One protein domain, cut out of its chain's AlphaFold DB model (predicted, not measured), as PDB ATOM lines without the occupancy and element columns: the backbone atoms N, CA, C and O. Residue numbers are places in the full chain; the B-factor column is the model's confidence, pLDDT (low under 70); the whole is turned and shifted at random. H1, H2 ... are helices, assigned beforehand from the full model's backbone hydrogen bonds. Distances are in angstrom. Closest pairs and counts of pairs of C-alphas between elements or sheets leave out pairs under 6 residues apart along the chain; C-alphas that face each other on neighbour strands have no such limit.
ATOM      1  N   GLN A 170     -20.652  55.373  20.085       90.06
ATOM      2  CA  GLN A 170     -20.622  53.918  20.272       90.06
ATOM      3  C   GLN A 170     -20.605  53.506  21.753       90.06
ATOM      4  O   GLN A 170     -20.980  52.380  22.079       90.06
ATOM      5  N   GLY A 171     -20.201  54.403  22.661       84.50
ATOM      6  CA  GLY A 171     -20.305  54.190  24.108       84.50
ATOM      7  C   GLY A 171     -19.540  52.960  24.604       84.50
ATOM      8  O   GLY A 171     -20.059  52.209  25.428       84.50
ATOM      9  N   GLY A 172     -18.344  52.719  24.060       84.06
ATOM     10  CA  GLY A 172     -17.501  51.584  24.442       84.06
ATOM     11  C   GLY A 172     -17.808  50.261  23.747       84.06
ATOM     12  O   GLY A 172     -17.184  49.263  24.096       84.06
ATOM     13  N   LYS A 173     -18.731  50.232  22.777       86.56
ATOM     14  CA  LYS A 173     -19.082  49.022  22.019       86.56
ATOM     15  C   LYS A 173     -18.458  49.045  20.626       86.56
ATOM     16  O   LYS A 173     -18.977  49.700  19.727       86.56
ATOM     17  N   PHE A 174     -17.376  48.294  20.446       88.88
ATOM     18  CA  PHE A 174     -16.659  48.189  19.172       88.88
ATOM     19  C   PHE A 174     -16.501  46.725  18.750       88.88
ATOM     20  O   PHE A 174     -15.395  46.197  18.814       88.88
ATOM     21  N   PRO A 175     -17.590  46.041  18.346       87.62
ATOM     22  CA  PRO A 175     -17.460  44.699  17.801       87.62
ATOM     23  C   PRO A 175     -16.662  44.755  16.497       87.62
ATOM     24  O   PRO A 175     -16.918  45.604  15.634       87.62
ATOM     25  N   THR A 176     -15.712  43.844  16.339       88.69
ATOM     26  CA  THR A 176     -15.034  43.635  15.062       88.69
ATOM     27  C   THR A 176     -15.826  42.651  14.217       88.69
ATOM     28  O   THR A 176     -16.569  41.816  14.735       88.69
ATOM     29  N   SER A 177     -15.708  42.773  12.894       90.31
ATOM     30  CA  SER A 177     -16.480  41.961  11.954       90.31
ATOM     31  C   SER A 177     -15.579  41.208  10.989       90.31
ATOM     32  O   SER A 177     -14.603  41.761  10.477       90.31
ATOM     33  N   THR A 178     -15.946  39.966  10.679       87.94
ATOM     34  CA  THR A 178     -15.319  39.188   9.606       87.94
ATOM     35  C   THR A 178     -15.781  39.685   8.233       87.94
ATOM     36  O   THR A 178     -16.768  40.415   8.099       87.94
ATOM     37  N   GLN A 179     -15.112  39.228   7.172       89.50
ATOM     38  CA  GLN A 179     -15.526  39.487   5.784       89.50
ATOM     39  C   GLN A 179     -16.929  38.952   5.438       89.50
ATOM     40  O   GLN A 179     -17.513  39.369   4.439       89.50
ATOM     41  N   TYR A 180     -17.475  38.045   6.255       91.19
ATOM     42  CA  TYR A 180     -18.825  37.494   6.110       91.19
ATOM     43  C   TYR A 180     -19.867  38.232   6.966       91.19
ATOM     44  O   TYR A 180     -21.040  37.862   6.957       91.19
ATOM     45  N   GLY A 181     -19.465  39.292   7.677       89.94
ATOM     46  CA  GLY A 181     -20.347  40.105   8.516       89.94
ATOM     47  C   GLY A 181     -20.639  39.508   9.893       89.94
ATOM     48  O   GLY A 181     -21.497  40.025  10.607       89.94
ATOM     49  N   GLU A 182     -19.944  38.440  10.282       90.81
ATOM     50  CA  GLU A 182     -20.041  37.880  11.629       90.81
ATOM     51  C   GLU A 182     -19.285  38.778  12.603       90.81
ATOM     52  O   GLU A 182     -18.200  39.255  12.279       90.81
ATOM     53  N   THR A 183     -19.860  39.023  13.779       91.19
ATOM     54  CA  THR A 183     -19.322  39.981  14.752       91.19
ATOM     55  C   THR A 183     -18.721  39.264  15.952       91.19
ATOM     56  O   THR A 183     -19.298  38.304  16.466       91.19
ATOM     57  N   MET A 184     -17.581  39.762  16.425       90.56
ATOM     58  CA  MET A 184     -16.923  39.301  17.640       90.56
ATOM     59  C   MET A 184     -16.600  40.479  18.558       90.56
ATOM     60  O   MET A 184     -16.290  41.580  18.105       90.56
ATOM     61  N   GLU A 185     -16.697  40.235  19.860       91.31
ATOM     62  CA  GLU A 185     -16.226  41.165  20.880       91.31
ATOM     63  C   GLU A 185     -14.815  40.747  21.298       91.31
ATOM     64  O   GLU A 185     -14.553  39.566  21.544       91.31
ATOM     65  N   GLU A 186     -13.898  41.706  21.348       91.94
ATOM     66  CA  GLU A 186     -12.482  41.446  21.586       91.94
ATOM     67  C   GLU A 186     -11.811  42.608  22.338       91.94
ATOM     68  O   GLU A 186     -12.304  43.740  22.341       91.94
ATOM     69  N   ASN A 187     -10.727  42.297  23.054       92.88
ATOM     70  CA  ASN A 187     -10.023  43.229  23.939       92.88
ATOM     71  C   ASN A 187      -8.941  44.066  23.232       92.88
ATOM     72  O   ASN A 187      -8.595  45.136  23.734       92.88
ATOM     73  N   MET A 188      -8.404  43.615  22.097       92.12
ATOM     74  CA  MET A 188      -7.337  44.278  21.331       92.12
ATOM     75  C   MET A 188      -7.734  45.701  20.934       92.12
ATOM     76  O   MET A 188      -7.044  46.652  21.303       92.12
ATOM     77  N   VAL A 189      -8.860  45.885  20.232       91.75
ATOM     78  CA  VAL A 189      -9.290  47.221  19.774       91.75
ATOM     79  C   VAL A 189      -9.552  48.153  20.955       91.75
ATOM     80  O   VAL A 189      -9.161  49.319  20.913       91.75
ATOM     81  N   LEU A 190     -10.151  47.649  22.036       92.25
ATOM     82  CA  LEU A 190     -10.437  48.461  23.219       92.25
ATOM     83  C   LEU A 190      -9.153  48.905  23.939       92.25
ATOM     84  O   LEU A 190      -9.055  50.055  24.373       92.25
ATOM     85  N   LEU A 191      -8.155  48.025  24.051       93.25
ATOM     86  CA  LEU A 191      -6.861  48.362  24.641       93.25
ATOM     87  C   LEU A 191      -6.075  49.341  23.756       93.25
ATOM     88  O   LEU A 191      -5.586  50.340  24.272       93.25
ATOM     89  N   LEU A 192      -6.033  49.140  22.436       93.19
ATOM     90  CA  LEU A 192      -5.387  50.082  21.509       93.19
ATOM     91  C   LEU A 192      -6.029  51.475  21.566       93.19
ATOM     92  O   LEU A 192      -5.341  52.494  21.545       93.19
ATOM     93  N   MET A 193      -7.357  51.540  21.685       92.00
ATOM     94  CA  MET A 193      -8.052  52.810  21.881       92.00
ATOM     95  C   MET A 193      -7.636  53.499  23.185       92.00
ATOM     96  O   MET A 193      -7.429  54.712  23.179       92.00
ATOM     97  N   LEU A 194      -7.501  52.755  24.287       92.50
ATOM     98  CA  LEU A 194      -7.001  53.310  25.546       92.50
ATOM     99  C   LEU A 194      -5.558  53.787  25.440       92.50
ATOM    100  O   LEU A 194      -5.247  54.843  25.976       92.50
ATOM    101  N   GLU A 195      -4.695  53.025  24.777       93.75
ATOM    102  CA  GLU A 195      -3.291  53.386  24.595       93.75
ATOM    103  C   GLU A 195      -3.146  54.712  23.841       93.75
ATOM    104  O   GLU A 195      -2.390  55.588  24.254       93.75
ATOM    105  N   VAL A 196      -3.897  54.875  22.746       92.69
ATOM    106  CA  VAL A 196      -3.774  56.045  21.865       92.69
ATOM    107  C   VAL A 196      -4.494  57.275  22.422       92.69
ATOM    108  O   VAL A 196      -4.012  58.394  22.244       92.69
ATOM    109  N   LEU A 197      -5.664  57.098  23.045       91.50
ATOM    110  CA  LEU A 197      -6.532  58.216  23.438       91.50
ATOM    111  C   LEU A 197      -6.471  58.555  24.931       91.50
ATOM    112  O   LEU A 197      -6.922  59.635  25.303       91.50
ATOM    113  N   ASP A 198      -5.978  57.642  25.773       90.69
ATOM    114  CA  ASP A 198      -5.985  57.727  27.245       90.69
ATOM    115  C   ASP A 198      -7.354  58.133  27.843       90.69
ATOM    116  O   ASP A 198      -7.463  58.722  28.919       90.69
ATOM    117  N   ASP A 199      -8.445  57.807  27.142       90.56
ATOM    118  CA  ASP A 199      -9.806  58.165  27.538       90.56
ATOM    119  C   ASP A 199     -10.611  56.917  27.905       90.56
ATOM    120  O   ASP A 199     -11.190  56.219  27.068       90.56
ATOM    121  N   LYS A 200     -10.683  56.655  29.213       88.62
ATOM    122  CA  LYS A 200     -11.416  55.512  29.775       88.62
ATOM    123  C   LYS A 200     -12.924  55.589  29.559       88.62
ATOM    124  O   LYS A 200     -13.578  54.563  29.699       88.62
ATOM    125  N   SER A 201     -13.477  56.762  29.244       89.88
ATOM    126  CA  SER A 201     -14.910  56.901  28.974       89.88
ATOM    127  C   SER A 201     -15.313  56.329  27.614       89.88
ATOM    128  O   SER A 201     -16.492  56.058  27.392       89.88
ATOM    129  N   LEU A 202     -14.342  56.119  26.717       90.25
ATOM    130  CA  LEU A 202     -14.584  55.621  25.368       90.25
ATOM    131  C   LEU A 202     -14.632  54.103  25.271       90.25
ATOM    132  O   LEU A 202     -15.012  53.614  24.219       90.25
ATOM    133  N   VAL A 203     -14.255  53.358  26.310       90.69
ATOM    134  CA  VAL A 203     -14.169  51.892  26.257       90.69
ATOM    135  C   VAL A 203     -14.903  51.257  27.430       90.69
ATOM    136  O   VAL A 203     -14.909  51.795  28.536       90.69
ATOM    137  N   ASN A 204     -15.481  50.080  27.205       88.50
ATOM    138  CA  ASN A 204     -16.036  49.252  28.268       88.50
ATOM    139  C   ASN A 204     -15.199  47.976  28.388       88.50
ATOM    140  O   ASN A 204     -15.396  47.042  27.619       88.50
ATOM    141  N   ILE A 205     -14.235  47.972  29.311       87.94
ATOM    142  CA  ILE A 205     -13.302  46.856  29.487       87.94
ATOM    143  C   ILE A 205     -13.459  46.257  30.880       87.94
ATOM    144  O   ILE A 205     -13.203  46.935  31.882       87.94
ATOM    145  N   ASP A 206     -13.786  44.969  30.919       87.62
ATOM    146  CA  ASP A 206     -13.773  44.163  32.134       87.62
ATOM    147  C   ASP A 206     -12.346  43.690  32.411       87.62
ATOM    148  O   ASP A 206     -11.814  42.818  31.730       87.62
ATOM    149  N   VAL A 207     -11.702  44.296  33.411       87.44
ATOM    150  CA  VAL A 207     -10.322  43.957  33.775       87.44
ATOM    151  C   VAL A 207     -10.305  42.583  34.461       87.44
ATOM    152  O   VAL A 207     -10.856  42.454  35.560       87.44
ATOM    153  N   PRO A 208      -9.673  41.557  33.864       87.94
ATOM    154  CA  PRO A 208      -9.558  40.252  34.486       87.94
ATOM    155  C   PRO A 208      -8.604  40.307  35.691       87.94
ATOM    156  O   PRO A 208      -7.729  41.171  35.768       87.94
ATOM    157  N   PRO A 209      -8.718  39.359  36.638       83.25
ATOM    158  CA  PRO A 209      -7.906  39.364  37.853       83.25
ATOM    159  C   PRO A 209      -6.413  39.127  37.597       83.25
ATOM    160  O   PRO A 209      -5.598  39.455  38.458       83.25
ATOM    161  N   ARG A 210      -6.049  38.513  36.462       88.50
ATOM    162  CA  ARG A 210      -4.650  38.208  36.144       88.50
ATOM    163  C   ARG A 210      -4.361  38.167  34.650       88.50
ATOM    164  O   ARG A 210      -3.563  38.966  34.183       88.50
ATOM    165  N   TYR A 211      -4.993  37.248  33.923       90.25
ATOM    166  CA  TYR A 211      -4.679  37.012  32.517       90.25
ATOM    167  C   TYR A 211      -5.728  37.599  31.592       90.25
ATOM    168  O   TYR A 211      -6.926  37.479  31.853       90.25
ATOM    169  N   TRP A 212      -5.258  38.172  30.491       92.50
ATOM    170  CA  TRP A 212      -6.101  38.689  29.430       92.50
ATOM    171  C   TRP A 212      -6.253  37.684  28.295       92.50
ATOM    172  O   TRP A 212      -5.397  36.832  28.069       92.50
ATOM    173  N   ASN A 213      -7.374  37.784  27.591       92.25
ATOM    174  CA  ASN A 213      -7.682  36.986  26.413       92.25
ATOM    175  C   ASN A 213      -8.026  37.932  25.258       92.25
ATOM    176  O   ASN A 213      -8.518  39.035  25.504       92.25
ATOM    177  N   PHE A 214      -7.804  37.498  24.019       92.50
ATOM    178  CA  PHE A 214      -8.274  38.208  22.833       92.50
ATOM    179  C   PHE A 214      -9.791  38.395  22.853       92.50
ATOM    180  O   PHE A 214     -10.274  39.513  22.696       92.50
ATOM    181  N   PHE A 215     -10.545  37.328  23.108       91.56
ATOM    182  CA  PHE A 215     -12.001  37.359  23.035       91.56
ATOM    183  C   PHE A 215     -12.640  37.883  24.320       91.56
ATOM    184  O   PHE A 215     -12.211  37.570  25.435       91.56
ATOM    185  N   ILE A 216     -13.744  38.605  24.151       90.06
ATOM    186  CA  ILE A 216     -14.697  38.897  25.216       90.06
ATOM    187  C   ILE A 216     -15.837  37.878  25.095       90.06
ATOM    188  O   ILE A 216     -16.533  37.798  24.083       90.06
ATOM    189  N   GLY A 217     -16.024  37.061  26.134       85.62
ATOM    190  CA  GLY A 217     -17.058  36.026  26.151       85.62
ATOM    191  C   GLY A 217     -16.701  34.800  25.305       85.62
ATOM    192  O   GLY A 217     -15.683  34.154  25.536       85.62
ATOM    193  N   THR A 218     -17.587  34.414  24.383       85.44
ATOM    194  CA  THR A 218     -17.450  33.165  23.618       85.44
ATOM    195  C   THR A 218     -16.363  33.281  22.552       85.44
ATOM    196  O   THR A 218     -16.433  34.154  21.690       85.44
ATOM    197  N   HIS A 219     -15.417  32.342  22.549       88.81
ATOM    198  CA  HIS A 219     -14.398  32.241  21.505       88.81
ATOM    199  C   HIS A 219     -15.050  31.874  20.167       88.81
ATOM    200  O   HIS A 219     -15.728  30.849  20.057       88.81
ATOM    201  N   GLN A 220     -14.854  32.710  19.150       86.06
ATOM    202  CA  GLN A 220     -15.413  32.490  17.818       86.06
ATOM    203  C   GLN A 220     -14.309  32.112  16.832       86.06
ATOM    204  O   GLN A 220     -13.181  32.582  16.944       86.06
ATOM    205  N   PHE A 221     -14.640  31.259  15.858       86.19
ATOM    206  CA  PHE A 221     -13.735  30.858  14.764       86.19
ATOM    207  C   PHE A 221     -12.415  30.214  15.215       86.19
ATOM    208  O   PHE A 221     -11.427  30.226  14.487       86.19
ATOM    209  N   THR A 222     -12.402  29.629  16.410       88.19
ATOM    210  CA  THR A 222     -11.219  29.017  17.018       88.19
ATOM    211  C   THR A 222     -11.605  27.772  17.822       88.19
ATOM    212  O   THR A 222     -12.719  27.253  17.705       88.19
ATOM    213  N   THR A 223     -10.676  27.249  18.617       85.25
ATOM    214  CA  THR A 223     -10.910  26.133  19.530       85.25
ATOM    215  C   THR A 223     -11.957  26.482  20.598       85.25
ATOM    216  O   THR A 223     -12.083  27.639  20.999       85.25
ATOM    217  N   PRO A 224     -12.692  25.487  21.136       83.38
ATOM    218  CA  PRO A 224     -13.686  25.729  22.187       83.38
ATOM    219  C   PRO A 224     -13.109  26.434  23.425       83.38
ATOM    220  O   PRO A 224     -13.789  27.222  24.079       83.38
ATOM    221  N   VAL A 225     -11.838  26.168  23.728       85.25
ATOM    222  CA  VAL A 225     -11.066  26.848  24.769       85.25
ATOM    223  C   VAL A 225      -9.925  27.589  24.088       85.25
ATOM    224  O   VAL A 225      -9.098  26.950  23.436       85.25
ATOM    225  N   PHE A 226      -9.893  28.910  24.237       87.62
ATOM    226  CA  PHE A 226      -8.805  29.760  23.777       87.62
ATOM    227  C   PHE A 226      -7.938  30.140  24.986       87.62
ATOM    228  O   PHE A 226      -8.493  30.592  25.996       87.62
ATOM    229  N   PRO A 227      -6.614  29.910  24.946       89.06
ATOM    230  CA  PRO A 227      -5.739  30.254  26.060       89.06
ATOM    231  C   PRO A 227      -5.661  31.778  26.245       89.06
ATOM    232  O   PRO A 227      -6.044  32.528  25.347       89.06
ATOM    233  N   PRO A 228      -5.176  32.260  27.401       90.38
ATOM    234  CA  PRO A 228      -4.752  33.646  27.528       90.38
ATOM    235  C   PRO A 228      -3.818  34.072  26.398       90.38
ATOM    236  O   PRO A 228      -2.984  33.288  25.949       90.38
ATOM    237  N   ASP A 229      -3.961  35.319  25.972       91.12
ATOM    238  CA  ASP A 229      -3.249  35.856  24.820       91.12
ATOM    239  C   ASP A 229      -2.072  36.724  25.284       91.12
ATOM    240  O   ASP A 229      -2.255  37.646  26.084       91.12
ATOM    241  N   LEU A 230      -0.863  36.404  24.811       90.62
ATOM    242  CA  LEU A 230       0.370  37.084  25.217       90.62
ATOM    243  C   LEU A 230       0.428  38.535  24.729       90.62
ATOM    244  O   LEU A 230       0.919  39.393  25.468       90.62
ATOM    245  N   ASP A 231      -0.098  38.831  23.540       90.75
ATOM    246  CA  ASP A 231      -0.089  40.178  22.969       90.75
ATOM    247  C   ASP A 231      -1.056  41.077  23.738       90.75
ATOM    248  O   ASP A 231      -0.687  42.173  24.175       90.75
ATOM    249  N   ILE A 232      -2.267  40.579  24.012       93.62
ATOM    250  CA  ILE A 232      -3.250  41.299  24.834       93.62
ATOM    251  C   ILE A 232      -2.727  41.484  26.255       93.62
ATOM    252  O   ILE A 232      -2.860  42.568  26.828       93.62
ATOM    253  N   MET A 233      -2.105  40.449  26.827       92.44
ATOM    254  CA  MET A 233      -1.499  40.534  28.150       92.44
ATOM    255  C   MET A 233      -0.425  41.624  28.174       92.44
ATOM    256  O   MET A 233      -0.495  42.520  29.014       92.44
ATOM    257  N   THR A 234       0.509  41.611  27.227       90.94
ATOM    258  CA  THR A 234       1.598  42.595  27.138       90.94
ATOM    259  C   THR A 234       1.062  44.013  26.980       90.94
ATOM    260  O   THR A 234       1.438  44.904  27.745       90.94
ATOM    261  N   LEU A 235       0.124  44.221  26.053       93.25
ATOM    262  CA  LEU A 235      -0.510  45.517  25.827       93.25
ATOM    263  C   LEU A 235      -1.221  46.019  27.095       93.25
ATOM    264  O   LEU A 235      -1.065  47.174  27.495       93.25
ATOM    265  N   SER A 236      -1.942  45.136  27.791       92.69
ATOM    266  CA  SER A 236      -2.628  45.489  29.035       92.69
ATOM    267  C   SER A 236      -1.663  45.892  30.159       92.69
ATOM    268  O   SER A 236      -1.967  46.830  30.898       92.69
ATOM    269  N   LEU A 237      -0.492  45.246  30.268       91.88
ATOM    270  CA  LEU A 237       0.538  45.588  31.256       91.88
ATOM    271  C   LEU A 237       1.120  46.981  31.000       91.88
ATOM    272  O   LEU A 237       1.397  47.704  31.956       91.88
ATOM    273  N   CYS A 238       1.275  47.367  29.731       89.38
ATOM    274  CA  CYS A 238       1.749  48.696  29.348       89.38
ATOM    275  C   CYS A 238       0.726  49.792  29.681       89.38
ATOM    276  O   CYS A 238       1.092  50.840  30.210       89.38
ATOM    277  N   ILE A 239      -0.558  49.547  29.405       89.94
ATOM    278  CA  ILE A 239      -1.619  50.553  29.574       89.94
ATOM    279  C   ILE A 239      -2.077  50.646  31.039       89.94
ATOM    280  O   ILE A 239      -2.384  51.728  31.547       89.94
ATOM    281  N   ARG A 240      -2.181  49.507  31.732       84.31
ATOM    282  CA  ARG A 240      -2.687  49.396  33.108       84.31
ATOM    283  C   ARG A 240      -1.841  48.409  33.917       84.31
ATOM    284  O   ARG A 240      -2.320  47.320  34.242       84.31
ATOM    285  N   PRO A 241      -0.606  48.785  34.283       86.00
ATOM    286  CA  PRO A 241       0.265  47.904  35.043       86.00
ATOM    287  C   PRO A 241      -0.369  47.548  36.402       86.00
ATOM    288  O   PRO A 241      -0.762  48.454  37.147       86.00
ATOM    289  N   PRO A 242      -0.477  46.250  36.749       86.38
ATOM    290  CA  PRO A 242      -0.797  45.825  38.105       86.38
ATOM    291  C   PRO A 242       0.407  46.072  39.031       86.38
ATOM    292  O   PRO A 242       1.384  46.730  38.671       86.38
ATOM    293  N   ASP A 243       0.362  45.560  40.260       90.25
ATOM    294  CA  ASP A 243       1.514  45.654  41.152       90.25
ATOM    295  C   ASP A 243       2.728  44.880  40.598       90.25
ATOM    296  O   ASP A 243       2.597  43.863  39.913       90.25
ATOM    297  N   MET A 244       3.936  45.337  40.940       91.19
ATOM    298  CA  MET A 244       5.188  44.774  40.416       91.19
ATOM    299  C   MET A 244       5.357  43.272  40.673       91.19
ATOM    300  O   MET A 244       5.998  42.587  39.878       91.19
ATOM    301  N   LYS A 245       4.791  42.735  41.764       93.19
ATOM    302  CA  LYS A 245       4.874  41.298  42.055       93.19
ATOM    303  C   LYS A 245       4.039  40.508  41.050       93.19
ATOM    304  O   LYS A 245       4.499  39.474  40.569       93.19
ATOM    305  N   THR A 246       2.848  41.004  40.719       90.69
ATOM    306  CA  THR A 246       2.006  40.431  39.664       90.69
ATOM    307  C   THR A 246       2.690  40.516  38.302       90.69
ATOM    308  O   THR A 246       2.743  39.508  37.604       90.69
ATOM    309  N   ILE A 247       3.293  41.662  37.957       90.25
ATOM    310  CA  ILE A 247       4.031  41.830  36.691       90.25
ATOM    311  C   ILE A 247       5.156  40.801  36.567       90.25
ATOM    312  O   ILE A 247       5.197  40.060  35.591       90.25
ATOM    313  N   HIS A 248       6.047  40.715  37.562       92.00
ATOM    314  CA  HIS A 248       7.160  39.762  37.524       92.00
ATOM    315  C   HIS A 248       6.672  38.317  37.415       92.00
ATOM    316  O   HIS A 248       7.200  37.560  36.609       92.00
ATOM    317  N   SER A 249       5.627  37.954  38.165       93.12
ATOM    318  CA  SER A 249       5.074  36.601  38.101       93.12
ATOM    319  C   SER A 249       4.480  36.265  36.733       93.12
ATOM    320  O   SER A 249       4.550  35.109  36.337       93.12
ATOM    321  N   ILE A 250       3.876  37.233  36.036       91.69
ATOM    322  CA  ILE A 250       3.356  37.028  34.678       91.69
ATOM    323  C   ILE A 250       4.521  36.887  33.693       91.69
ATOM    324  O   ILE A 250       4.532  35.943  32.913       91.69
ATOM    325  N   LEU A 251       5.529  37.763  33.761       90.25
ATOM    326  CA  LEU A 251       6.702  37.697  32.880       90.25
ATOM    327  C   LEU A 251       7.503  36.393  33.053       90.25
ATOM    328  O   LEU A 251       7.984  35.841  32.066       90.25
ATOM    329  N   ASP A 252       7.619  35.885  34.285       92.56
ATOM    330  CA  ASP A 252       8.265  34.598  34.567       92.56
ATOM    331  C   ASP A 252       7.547  33.428  33.877       92.56
ATOM    332  O   ASP A 252       8.211  32.514  33.399       92.56
ATOM    333  N   GLU A 253       6.212  33.464  33.801       90.00
ATOM    334  CA  GLU A 253       5.411  32.450  33.101       90.00
ATOM    335  C   GLU A 253       5.458  32.623  31.582       90.00
ATOM    336  O   GLU A 253       5.572  31.637  30.862       90.00
ATOM    337  N   MET A 254       5.425  33.865  31.085       88.38
ATOM    338  CA  MET A 254       5.550  34.149  29.648       88.38
ATOM    339  C   MET A 254       6.873  33.628  29.078       88.38
ATOM    340  O   MET A 254       6.917  33.191  27.932       88.38
ATOM    341  N   ARG A 255       7.946  33.620  29.881       86.94
ATOM    342  CA  ARG A 255       9.235  33.020  29.503       86.94
ATOM    343  C   ARG A 255       9.103  31.538  29.137       86.94
ATOM    344  O   ARG A 255       9.861  31.051  28.306       86.94
ATOM    345  N   ASP A 256       8.168  30.825  29.755       87.75
ATOM    346  CA  ASP A 256       7.968  29.399  29.513       87.75
ATOM    347  C   ASP A 256       7.074  29.141  28.274       87.75
ATOM    348  O   ASP A 256       6.849  27.987  27.913       87.75
TER     349      ASP A 256
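This is residues 170 to 256 of the 262 residues of an uncharacterized protein of Penicillium arizonense (UniProt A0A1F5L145). With little regular structure, this is a flat row of three short helices, H1, H2 and H3, side by side; the loop of residues 170 to 186 folds back on itself at the H1 end, and the long loop 198 to 229 packs on H1 and H2. The 87 printed residues hold 34 in named helices, all helix, with no named strand. It is compact, radius of gyration of the C-alphas 13.8 A, spanning 41 by 33 by 18 A.

First find residues 176 to 177, paired antiparallel with 183 to 184. H1, residues 187 to 197, touches H2, residues 230 to 239, at Glu 195 and Ile 239, their closest C-alphas, 6.0 A apart; they run the same way at a shallow tilt of 28 degrees. H3, residues 244 to 256, is close to H2 but not clearly touching, closest C-alphas Leu 230 and Met 254 at 7.4 A; they run opposite ways at a shallow tilt of 22 degrees. H1 and H3 are apart. In H1 and H2 every O i to N i+4 pair is within hydrogen-bond range; in H3, 8 of 9.

Find C-alpha 187 at (-10.023, 43.229, 23.939); H1 runs 15.4 A from there. H2 measures 14.3 A, and H3 19.1 A, ending at C-alpha 256, (7.968, 29.399, 29.513).

The C-alphas farthest apart, Tyr 180 and Lys 245, are 43.2 A apart. The H1 to H2 link is long, H2 to H3 tight. The printed part has no cut, and no printed residue is under 70 in pLDDT.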